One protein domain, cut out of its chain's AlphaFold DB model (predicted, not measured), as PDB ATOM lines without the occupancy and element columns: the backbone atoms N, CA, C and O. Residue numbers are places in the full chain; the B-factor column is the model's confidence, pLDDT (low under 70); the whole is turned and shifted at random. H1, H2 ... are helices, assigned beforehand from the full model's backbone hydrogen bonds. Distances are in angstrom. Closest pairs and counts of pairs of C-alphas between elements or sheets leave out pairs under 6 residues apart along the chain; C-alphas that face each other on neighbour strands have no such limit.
ATOM      1  N   PHE A   2     480.987 477.848 448.694       78.25
ATOM      2  CA  PHE A   2     481.682 478.328 447.487       78.25
ATOM      3  C   PHE A   2     482.923 477.484 447.140       78.25
ATOM      4  O   PHE A   2     483.409 476.685 447.943       78.25
ATOM      5  N   LYS A   3     483.432 477.650 445.914       85.75
ATOM      6  CA  LYS A   3     484.659 476.995 445.426       85.75
ATOM      7  C   LYS A   3     485.875 477.360 446.290       85.75
ATOM      8  O   LYS A   3     485.922 478.454 446.835       85.75
ATOM      9  N   ILE A   4     486.867 476.466 446.371       86.38
ATOM     10  CA  ILE A   4     488.135 476.754 447.065       86.38
ATOM     11  C   ILE A   4     488.927 477.760 446.226       86.38
ATOM     12  O   ILE A   4     489.385 477.434 445.129       86.38
ATOM     13  N   ASP A   5     489.102 478.968 446.738       82.69
ATOM     14  CA  ASP A   5     489.729 480.110 446.059       82.69
ATOM     15  C   ASP A   5     491.144 480.422 446.571       82.69
ATOM     16  O   ASP A   5     491.777 481.397 446.166       82.69
ATOM     17  N   SER A   6     491.676 479.560 447.434       84.94
ATOM     18  CA  SER A   6     492.982 479.727 448.048       84.94
ATOM     19  C   SER A   6     494.149 479.248 447.164       84.94
ATOM     20  O   SER A   6     493.975 478.394 446.287       84.94
ATOM     21  N   PRO A   7     495.380 479.748 447.398       85.94
ATOM     22  CA  PRO A   7     496.557 479.316 446.651       85.94
ATOM     23  C   PRO A   7     496.757 477.794 446.659       85.94
ATOM     24  O   PRO A   7     496.608 477.119 447.680       85.94
ATOM     25  N   GLY A   8     497.137 477.259 445.497       84.69
ATOM     26  CA  GLY A   8     497.335 475.823 445.303       84.69
ATOM     27  C   GLY A   8     496.054 475.042 445.001       84.69
ATOM     28  O   GLY A   8     496.150 473.831 444.799       84.69
ATOM     29  N   SER A   9     494.876 475.676 444.941       86.81
ATOM     30  CA  SER A   9     493.664 475.059 444.385       86.81
ATOM     31  C   SER A   9     493.751 474.923 442.857       86.81
ATOM     32  O   SER A   9     494.570 475.560 442.186       86.81
ATOM     33  N   THR A  10     492.946 474.030 442.279       86.44
ATOM     34  CA  THR A  10     492.831 473.927 440.814       86.44
ATOM     35  C   THR A  10     492.049 475.113 440.243       86.44
ATOM     36  O   THR A  10     491.260 475.737 440.945       86.44
ATOM     37  N   SER A  11     492.151 475.363 438.933       85.50
ATOM     38  CA  SER A  11     491.336 476.378 438.235       85.50
ATOM     39  C   SER A  11     489.820 476.146 438.345       85.50
ATOM     40  O   SER A  11     489.030 477.055 438.112       85.50
ATOM     41  N   SER A  12     489.401 474.935 438.726       87.06
ATOM     42  CA  SER A  12     487.999 474.598 438.995       87.06
ATOM     43  C   SER A  12     487.581 474.788 440.459       87.06
ATOM     44  O   SER A  12     486.411 474.572 440.782       87.06
ATOM     45  N   GLY A  13     488.503 475.208 441.332       87.50
ATOM     46  CA  GLY A  13     488.272 475.433 442.757       87.50
ATOM     47  C   GLY A  13     488.207 474.153 443.590       87.50
ATOM     48  O   GLY A  13     487.400 474.054 444.513       87.50
ATOM     49  N   ARG A  14     489.020 473.151 443.223       87.00
ATOM     50  CA  ARG A  14     489.140 471.852 443.913       87.00
ATOM     51  C   ARG A  14     490.504 471.680 444.578       87.00
ATOM     52  O   ARG A  14     491.467 472.340 444.184       87.00
ATOM     53  N   PHE A  15     490.575 470.730 445.510       89.06
ATOM     54  CA  PHE A  15     491.816 470.253 446.115       89.06
ATOM     55  C   PHE A  15     492.803 469.710 445.074       89.06
ATOM     56  O   PHE A  15     492.413 469.094 444.081       89.06
ATOM     57  N   LYS A  16     494.089 469.926 445.338       88.00
ATOM     58  CA  LYS A  16     495.233 469.443 444.570       88.00
ATOM     59  C   LYS A  16     496.390 469.158 445.529       88.00
ATOM     60  O   LYS A  16     496.808 470.045 446.268       88.00
ATOM     61  N   GLU A  17     496.931 467.948 445.477       88.00
ATOM     62  CA  GLU A  17     498.086 467.533 446.289       88.00
ATOM     63  C   GLU A  17     499.421 467.702 445.538       88.00
ATOM     64  O   GLU A  17     500.442 468.034 446.133       88.00
ATOM     65  N   SER A  18     499.409 467.558 444.208       84.69
ATOM     66  CA  SER A  18     500.573 467.754 443.337       84.69
ATOM     67  C   SER A  18     500.173 468.327 441.962       84.69
ATOM     68  O   SER A  18     499.011 468.204 441.566       84.69
ATOM     69  N   PRO A  19     501.095 468.978 441.218       82.19
ATOM     70  CA  PRO A  19     502.429 469.414 441.648       82.19
ATOM     71  C   PRO A  19     502.349 470.523 442.705       82.19
ATOM     72  O   PRO A  19     501.318 471.187 442.832       82.19
ATOM     73  N   LEU A  20     503.432 470.728 443.458       85.50
ATOM     74  CA  LEU A  20     503.493 471.741 444.515       85.50
ATOM     75  C   LEU A  20     503.227 473.168 443.984       85.50
ATOM     76  O   LEU A  20     503.529 473.458 442.824       85.50
ATOM     77  N   PRO A  21     502.694 474.073 444.826       84.56
ATOM     78  CA  PRO A  21     502.221 473.823 446.191       84.56
ATOM     79  C   PRO A  21     500.867 473.093 446.205       84.56
ATOM     80  O   PRO A  21     500.047 473.263 445.295       84.56
ATOM     81  N   ALA A  22     500.656 472.279 447.242       89.88
ATOM     82  CA  ALA A  22     499.364 471.667 447.538       89.88
ATOM     83  C   ALA A  22     498.340 472.730 447.978       89.88
ATOM     84  O   ALA A  22     498.711 473.811 448.440       89.88
ATOM     85  N   THR A  23     497.050 472.426 447.834       90.94
ATOM     86  CA  THR A  23     495.961 473.317 448.256       90.94
ATOM     87  C   THR A  23     496.013 473.574 449.758       90.94
ATOM     88  O   THR A  23     496.041 472.639 450.556       90.94
ATOM     89  N   ARG A  24     495.949 474.850 450.146       87.62
ATOM     90  CA  ARG A  24     495.829 475.264 451.547       87.62
ATOM     91  C   ARG A  24     494.458 475.870 451.787       87.62
ATOM     92  O   ARG A  24     494.181 476.938 451.263       87.62
ATOM     93  N   VAL A  25     493.605 475.226 452.570       86.25
ATOM     94  CA  VAL A  25     492.265 475.757 452.872       86.25
ATOM     95  C   VAL A  25     492.370 476.922 453.862       86.25
ATOM     96  O   VAL A  25     493.199 476.886 454.773       86.25
ATOM     97  N   THR A  26     491.571 477.972 453.664       87.50
ATOM     98  CA  THR A  26     491.501 479.121 454.580       87.50
ATOM     99  C   THR A  26     490.581 478.823 455.762       87.50
ATOM    100  O   THR A  26     489.685 477.981 455.672       87.50
ATOM    101  N   ALA A  27     490.791 479.532 456.876       89.06
ATOM    102  CA  ALA A  27     489.881 479.470 458.017       89.06
ATOM    103  C   ALA A  27     488.465 479.897 457.610       89.06
ATOM    104  O   ALA A  27     487.513 479.215 457.954       89.06
ATOM    105  N   ASP A  28     488.339 480.946 456.796       86.62
ATOM    106  CA  ASP A  28     487.046 481.450 456.321       86.62
ATOM    107  C   ASP A  28     486.257 480.392 455.546       86.62
ATOM    108  O   ASP A  28     485.053 480.231 455.750       86.62
ATOM    109  N   TRP A  29     486.938 479.613 454.700       88.31
ATOM    110  CA  TRP A  29     486.291 478.534 453.962       88.31
ATOM    111  C   TRP A  29     485.813 477.421 454.902       88.31
ATOM    112  O   TRP A  29     484.683 476.961 454.771       88.31
ATOM    113  N   LEU A  30     486.638 477.008 455.875       90.00
ATOM    114  CA  LEU A  30     486.250 475.986 456.859       90.00
ATOM    115  C   LEU A  30     485.135 476.466 457.794       90.00
ATOM    116  O   LEU A  30     484.221 475.696 458.069       90.00
ATOM    117  N   ASN A  31     485.175 477.726 458.226       91.25
ATOM    118  CA  ASN A  31     484.120 478.341 459.025       91.25
ATOM    119  C   ASN A  31     482.805 478.375 458.242       91.25
ATOM    120  O   ASN A  31     481.784 477.979 458.775       91.25
ATOM    121  N   THR A  32     482.840 478.707 456.947       91.56
ATOM    122  CA  THR A  32     481.640 478.660 456.094       91.56
ATOM    123  C   THR A  32     481.054 477.246 456.019       91.56
ATOM    124  O   THR A  32     479.843 477.072 456.090       91.56
ATOM    125  N   VAL A  33     481.895 476.213 455.877       91.50
ATOM    126  CA  VAL A  33     481.430 474.812 455.911       91.50
ATOM    127  C   VAL A  33     480.809 474.469 457.261       91.50
ATOM    128  O   VAL A  33     479.782 473.796 457.309       91.50
ATOM    129  N   GLN A  34     481.425 474.930 458.347       92.75
ATOM    130  CA  GLN A  34     480.911 474.723 459.692       92.75
ATOM    131  C   GLN A  34     479.551 475.405 459.878       92.75
ATOM    132  O   GLN A  34     478.634 474.751 460.358       92.75
ATOM    133  N   ASP A  35     479.398 476.657 459.449       93.50
ATOM    134  CA  ASP A  35     478.154 477.423 459.574       93.50
ATOM    135  C   ASP A  35     476.993 476.744 458.829       93.50
ATOM    136  O   ASP A  35     475.884 476.666 459.351       93.50
ATOM    137  N   GLU A  36     477.245 476.177 457.645       93.62
ATOM    138  CA  GLU A  36     476.233 475.429 456.880       93.62
ATOM    139  C   GLU A  36     475.809 474.143 457.609       93.62
ATOM    140  O   GLU A  36     474.626 473.812 457.667       93.62
ATOM    141  N   ILE A  37     476.762 473.418 458.205       94.62
ATOM    142  CA  ILE A  37     476.470 472.205 458.988       94.62
ATOM    143  C   ILE A  37     475.702 472.556 460.266       94.62
ATOM    144  O   ILE A  37     474.737 471.869 460.606       94.62
ATOM    145  N   VAL A  38     476.104 473.626 460.954       94.94
ATOM    146  CA  VAL A  38     475.419 474.153 462.138       94.94
ATOM    147  C   VAL A  38     473.981 474.527 461.797       94.94
ATOM    148  O   VAL A  38     473.064 474.075 462.479       94.94
ATOM    149  N   ALA A  39     473.764 475.246 460.693       94.06
ATOM    150  CA  ALA A  39     472.428 475.620 460.246       94.06
ATOM    151  C   ALA A  39     471.536 474.395 459.986       94.06
ATOM    152  O   ALA A  39     470.367 474.404 460.363       94.06
ATOM    153  N   VAL A  40     472.066 473.313 459.406       94.88
ATOM    154  CA  VAL A  40     471.299 472.064 459.243       94.88
ATOM    155  C   VAL A  40     470.909 471.471 460.601       94.88
ATOM    156  O   VAL A  40     469.761 471.074 460.785       94.88
ATOM    157  N   ILE A  41     471.835 471.410 461.561       95.69
ATOM    158  CA  ILE A  41     471.578 470.809 462.879       95.69
ATOM    159  C   ILE A  41     470.544 471.622 463.666       95.69
ATOM    160  O   ILE A  41     469.549 471.060 464.128       95.69
ATOM    161  N   GLU A  42     470.741 472.934 463.763       94.50
ATOM    162  CA  GLU A  42     469.887 473.814 464.562       94.50
ATOM    163  C   GLU A  42     468.544 474.089 463.873       94.50
ATOM    164  O   GLU A  42     467.494 473.982 464.500       94.50
ATOM    165  N   GLN A  43     468.541 474.409 462.572       91.00
ATOM    166  CA  GLN A  43     467.331 474.881 461.884       91.00
ATOM    167  C   GLN A  43     466.501 473.745 461.285       91.00
ATOM    168  O   GLN A  43     465.275 473.804 461.332       91.00
ATOM    169  N   MET A  44     467.137 472.719 460.708       86.25
ATOM    170  CA  MET A  44     466.401 471.579 460.136       86.25
ATOM    171  C   MET A  44     466.174 470.475 461.167       86.25
ATOM    172  O   MET A  44     465.121 469.841 461.158       86.25
ATOM    173  N   GLY A  45     467.165 470.225 462.027       84.62
ATOM    174  CA  GLY A  45     467.094 469.205 463.070       84.62
ATOM    175  C   GLY A  45     466.432 469.669 464.365       84.62
ATOM    176  O   GLY A  45     465.963 468.821 465.119       84.62
ATOM    177  N   GLY A  46     466.395 470.980 464.634       88.19
ATOM    178  CA  GLY A  46     465.904 471.515 465.907       88.19
ATOM    179  C   GLY A  46     466.757 471.093 467.108       88.19
ATOM    180  O   GLY A  46     466.228 470.968 468.211       88.19
ATOM    181  N   LEU A  47     468.042 470.796 466.891       91.31
ATOM    182  CA  LEU A  47     468.965 470.315 467.920       91.31
ATOM    183  C   LEU A  47     469.945 471.421 468.321       91.31
ATOM    184  O   LEU A  47     470.517 472.075 467.453       91.31
ATOM    185  N   ASP A  48     470.205 471.560 469.618       94.56
ATOM    186  CA  ASP A  48     471.300 472.397 470.118       94.56
ATOM    187  C   ASP A  48     472.654 471.730 469.840       94.56
ATOM    188  O   ASP A  48     472.792 470.513 469.979       94.56
ATOM    189  N   LEU A  49     473.681 472.505 469.487       95.50
ATOM    190  CA  LEU A  49     475.016 471.969 469.208       95.50
ATOM    191  C   LEU A  49     475.680 471.368 470.455       95.50
ATOM    192  O   LEU A  49     475.853 472.043 471.472       95.50
ATOM    193  N   ASP A  50     476.173 470.137 470.332       94.94
ATOM    194  CA  ASP A  50     476.963 469.457 471.355       94.94
ATOM    195  C   ASP A  50     478.268 468.931 470.756       94.94
ATOM    196  O   ASP A  50     478.312 467.992 469.962       94.94
ATOM    197  N   LYS A  51     479.382 469.515 471.200       91.25
ATOM    198  CA  LYS A  51     480.728 469.134 470.761       91.25
ATOM    199  C   LYS A  51     481.081 467.677 471.096       91.25
ATOM    200  O   LYS A  51     482.021 467.140 470.508       91.25
ATOM    201  N   GLN A  52     480.393 467.055 472.051       95.19
ATOM    202  CA  GLN A  52     480.601 465.656 472.419       95.19
ATOM    203  C   GLN A  52     479.815 464.682 471.531       95.19
ATOM    204  O   GLN A  52     480.151 463.496 471.507       95.19
ATOM    205  N   ASP A  53     478.842 465.163 470.751       92.38
ATOM    206  CA  ASP A  53     478.017 464.334 469.877       92.38
ATOM    207  C   ASP A  53     478.344 464.554 468.390       92.38
ATOM    208  O   ASP A  53     477.846 465.445 467.709       92.38
ATOM    209  N   SER A  54     479.161 463.660 467.836       91.69
ATOM    210  CA  SER A  54     479.453 463.647 466.392       91.69
ATOM    211  C   SER A  54     478.294 463.132 465.515       91.69
ATOM    212  O   SER A  54     478.391 463.155 464.287       91.69
ATOM    213  N   GLY A  55     477.200 462.654 466.115       93.75
ATOM    214  CA  GLY A  55     476.028 462.106 465.434       93.75
ATOM    215  C   GLY A  55     474.966 463.135 465.039       93.75
ATOM    216  O   GLY A  55     474.063 462.780 464.272       93.75
ATOM    217  N   GLN A  56     475.075 464.385 465.501       95.44
ATOM    218  CA  GLN A  56     474.019 465.400 465.373       95.44
ATOM    219  C   GLN A  56     473.602 465.687 463.928       95.44
ATOM    220  O   GLN A  56     472.410 465.735 463.635       95.44
ATOM    221  N   LEU A  57     474.552 465.784 462.989       95.00
ATOM    222  CA  LEU A  57     474.230 466.018 461.574       95.00
ATOM    223  C   LEU A  57     473.378 464.885 460.983       95.00
ATOM    224  O   LEU A  57     472.411 465.129 460.264       95.00
ATOM    225  N   ARG A  58     473.715 463.629 461.305       93.44
ATOM    226  CA  ARG A  58     472.940 462.470 460.842       93.44
ATOM    227  C   ARG A  58     471.544 462.481 461.461       93.44
ATOM    228  O   ARG A  58     470.573 462.229 460.749       93.44
ATOM    229  N   ALA A  59     471.450 462.760 462.762       91.75
ATOM    230  CA  ALA A  59     470.178 462.849 463.476       91.75
ATOM    231  C   ALA A  59     469.264 463.927 462.871       91.75
ATOM    232  O   ALA A  59     468.120 463.625 462.538       91.75
ATOM    233  N   ALA A  60     469.795 465.127 462.623       94.19
ATOM    234  CA  ALA A  60     469.075 466.239 462.006       94.19
ATOM    235  C   ALA A  60     468.515 465.888 460.618       94.19
ATOM    236  O   ALA A  60     467.325 466.062 460.365       94.19
ATOM    237  N   ILE A  61     469.338 465.315 459.728       94.50
ATOM    238  CA  ILE A  61     468.886 464.905 458.385       94.50
ATOM    239  C   ILE A  61     467.803 463.822 458.477       94.50
ATOM    240  O   ILE A  61     466.824 463.857 457.734       94.50
ATOM    241  N   THR A  62     467.964 462.868 459.397       92.94
ATOM    242  CA  THR A  62     467.005 461.767 459.570       92.94
ATOM    243  C   THR A  62     465.655 462.294 460.053       92.94
ATOM    244  O   THR A  62     464.622 461.917 459.502       92.94
ATOM    245  N   ALA A  63     465.666 463.206 461.030       89.19
ATOM    246  CA  ALA A  63     464.468 463.858 461.548       89.19
ATOM    247  C   ALA A  63     463.750 464.672 460.462       89.19
ATOM    248  O   ALA A  63     462.542 464.526 460.289       89.19
ATOM    249  N   TYR A  64     464.490 465.451 459.669       90.50
ATOM    250  CA  TYR A  64     463.917 466.239 458.579       90.50
ATOM    251  C   TYR A  64     463.246 465.366 457.508       90.50
ATOM    252  O   TYR A  64     462.128 465.650 457.082       90.50
ATOM    253  N   VAL A  65     463.892 464.271 457.090       91.50
ATOM    254  CA  VAL A  65     463.303 463.334 456.115       91.50
ATOM    255  C   VAL A  65     462.046 462.678 456.680       91.50
ATOM    256  O   VAL A  65     461.034 462.618 455.986       91.50
ATOM    257  N   ALA A  66     462.078 462.233 457.939       88.94
ATOM    258  CA  ALA A  66     460.911 461.647 458.591       88.94
ATOM    259  C   ALA A  66     459.740 462.641 458.672       88.94
ATOM    260  O   ALA A  66     458.613 462.272 458.347       88.94
ATOM    261  N   ALA A  67     460.010 463.904 459.019       88.69
ATOM    262  CA  ALA A  67     459.002 464.962 459.045       88.69
ATOM    263  C   ALA A  67     458.386 465.205 457.657       88.69
ATOM    264  O   ALA A  67     457.167 465.239 457.523       88.69
ATOM    265  N   LYS A  68     459.201 465.273 456.595       90.19
ATOM    266  CA  LYS A  68     458.694 465.439 455.220       90.19
ATOM    267  C   LYS A  68     457.897 464.247 454.711       90.19
ATOM    268  O   LYS A  68     456.921 464.429 453.984       90.19
ATOM    269  N   MET A  69     458.274 463.034 455.104       90.50
ATOM    270  CA  MET A  69     457.461 461.856 454.820       90.50
ATOM    271  C   MET A  69     456.119 461.928 455.551       90.50
ATOM    272  O   MET A  69     455.099 461.680 454.920       90.50
ATOM    273  N   ALA A  70     456.101 462.320 456.828       90.06
ATOM    274  CA  ALA A  70     454.865 462.477 457.592       90.06
ATOM    275  C   ALA A  70     453.920 463.519 456.968       90.06
ATOM    276  O   ALA A  70     452.765 463.189 456.734       90.06
ATOM    277  N   GLU A  71     454.423 464.701 456.587       91.50
ATOM    278  CA  GLU A  71     453.642 465.726 455.862       91.50
ATOM    279  C   GLU A  71     453.028 465.167 454.563       91.50
ATOM    280  O   GLU A  71     451.886 465.456 454.217       91.50
ATOM    281  N   THR A  72     453.782 464.335 453.835       89.25
ATOM    282  CA  THR A  72     453.303 463.718 452.588       89.25
ATOM    283  C   THR A  72     452.233 462.658 452.852       89.25
ATOM    284  O   THR A  72     451.279 462.547 452.083       89.25
ATOM    285  N   LEU A  73     452.385 461.869 453.921       88.56
ATOM    286  CA  LEU A  73     451.382 460.886 454.328       88.56
ATOM    287  C   LEU A  73     450.099 461.567 454.812       88.56
ATOM    288  O   LEU A  73     449.027 461.113 454.439       88.56
ATOM    289  N   GLU A  74     450.202 462.649 455.583       89.19
ATOM    290  CA  GLU A  74     449.054 463.430 456.058       89.19
ATOM    291  C   GLU A  74     448.280 464.043 454.884       89.19
ATOM    292  O   GLU A  74     447.075 463.852 454.779       89.19
ATOM    293  N   ALA A  75     448.972 464.648 453.913       82.50
ATOM    294  CA  ALA A  75     448.331 465.159 452.700       82.50
ATOM    295  C   ALA A  75     447.666 464.051 451.854       82.50
ATOM    296  O   ALA A  75     446.628 464.274 451.230       82.50
ATOM    297  N   ALA A  76     448.256 462.852 451.811       77.94
ATOM    298  CA  ALA A  76     447.660 461.707 451.125       77.94
ATOM    299  C   ALA A  76     446.433 461.155 451.871       77.94
ATOM    300  O   ALA A  76     445.472 460.743 451.223       77.94
ATOM    301  N   ASP A  77     446.458 461.164 453.204       82.88
ATOM    302  CA  ASP A  77     445.346 460.749 454.062       82.88
ATOM    303  C   ASP A  77     444.177 461.737 453.978       82.88
ATOM    304  O   ASP A  77     443.029 461.324 453.817       82.88
ATOM    305  N   GLU A  78     444.456 463.042 453.961       83.81
ATOM    306  CA  GLU A  78     443.449 464.077 453.710       83.81
ATOM    307  C   GLU A  78     442.822 463.924 452.320       83.81
ATOM    308  O   GLU A  78     441.598 463.930 452.197       83.81
ATOM    309  N   ALA A  79     443.628 463.708 451.274       75.81
ATOM    310  CA  ALA A  79     443.119 463.491 449.919       75.81
ATOM    311  C   ALA A  79     442.288 462.200 449.800       75.81
ATOM    312  O   ALA A  79     441.277 462.171 449.094       75.81
ATOM    313  N   ALA A  80     442.686 461.128 450.493       74.38
ATOM    314  CA  ALA A  80     441.916 459.889 450.558       74.38
ATOM    315  C   ALA A  80     440.602 460.084 451.330       74.38
ATOM    316  O   ALA A  80     439.558 459.599 450.894       74.38
ATOM    317  N   THR A  81     440.638 460.833 452.432       75.81
ATOM    318  CA  THR A  81     439.463 461.176 453.241       75.81
ATOM    319  C   THR A  81     438.488 462.045 452.451       75.81
ATOM    320  O   THR A  81     437.293 461.769 452.456       75.81
ATOM    321  N   GLU A  82     438.977 463.036 451.703       70.94
ATOM    322  CA  GLU A  82     438.158 463.867 450.815       70.94
ATOM    323  C   GLU A  82     437.533 463.046 449.675       70.94
ATOM    324  O   GLU A  82     436.355 463.218 449.365       70.94
ATOM    325  N   ALA A  83     438.279 462.113 449.074       62.34
ATOM    326  CA  ALA A  83     437.751 461.217 448.042       62.34
ATOM    327  C   ALA A  83     436.686 460.239 448.574       62.34
ATOM    328  O   ALA A  83     435.847 459.760 447.807       62.34
ATOM    329  N   LEU A  84     436.729 459.934 449.872       60.34
ATOM    330  CA  LEU A  84     435.786 459.057 450.562       60.34
ATOM    331  C   LEU A  84     434.657 459.819 451.271       60.34
ATOM    332  O   LEU A  84     433.769 459.161 451.809       60.34
ATOM    333  N   ASP A  85     434.657 461.160 451.264       62.16
ATOM    334  CA  ASP A  85     433.636 461.986 451.911       62.16
ATOM    335  C   ASP A  85     432.264 461.792 451.227       62.16
ATOM    336  O   ASP A  85     432.022 462.303 450.121       62.16
ATOM    337  N   PRO A  86     431.319 461.089 451.883       53.50
ATOM    338  CA  PRO A  86     430.013 460.791 451.311       53.50
ATOM    339  C   PRO A  86     429.103 462.027 451.239       53.50
ATOM    340  O   PRO A  86     428.028 461.938 450.657       53.50
ATOM    341  N   THR A  87     429.503 463.165 451.823       57.59
ATOM    342  CA  THR A  87     428.752 464.431 451.776       57.59
ATOM    343  C   THR A  87     429.118 465.304 450.573       57.59
ATOM    344  O   THR A  87     428.329 466.164 450.177       57.59
ATOM    345  N   ARG A  88     430.289 465.073 449.956       52.94
ATOM    346  CA  ARG A  88     430.726 465.718 448.701       52.94
ATOM    347  C   ARG A  88     430.449 464.869 447.470       52.94
ATOM    348  O   ARG A  88     430.220 465.407 446.384       52.94
ATOM    349  N   ALA A  89     430.427 463.549 447.625       49.75
ATOM    350  CA  ALA A  89     429.781 462.685 446.659       49.75
ATOM    351  C   ALA A  89     428.268 462.931 446.761       49.75
ATOM    352  O   ALA A  89     427.678 462.691 447.806       49.75
TER     353      ALA A  89
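AT A GLANCE: This is residues 2 to 89 of the 236 residues of an uncharacterized protein of Sphingobium sp (UniProt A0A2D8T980). A long rod of two helices that run the same way and overlap in part: the later part of H1 packs on the early part of H2, and the rest of H2 sticks out as an arm. A looped head, residues 2 to 26, makes the other end. The printed part has 88 residues, with H1 then H2 and no named strand, class all helix. It is extended, with a radius of gyration of the C-alphas of 22.4 A and spans of 75 by 33 by 17 A.

HOW THE PARTS SIT: H1, residues 27 to 44, touches H2, residues 56 to 84, with its residues 37 to 44 alone, and H2 touches H1 with its residues 56 to 64 alone. The closest C-alphas are those of Ile 41 and Ala 60, 5.3 A apart. Their lines stand at a steep tilt of 37 degrees, only just steep, the same way. In both helices every O i to N i+4 pair is within hydrogen-bond range.

IN THESE COORDINATES: H1 begins at C-alpha 27 (489.881, 479.470, 458.017) and is 24.9 A long. H2 is 41.5 A long and ends at C-alpha 84 (435.786, 459.057, 450.562).

THE WHOLE: The C-alphas of Leu 20 and Thr 87, 75.4 A apart, are the two farthest apart. The link of 11 residues from H1 to H2 is long. Residues 50 to 55 and 68 to 89 stand free. The printed part has no cut; pLDDT is under 70 at residues 83 to 89.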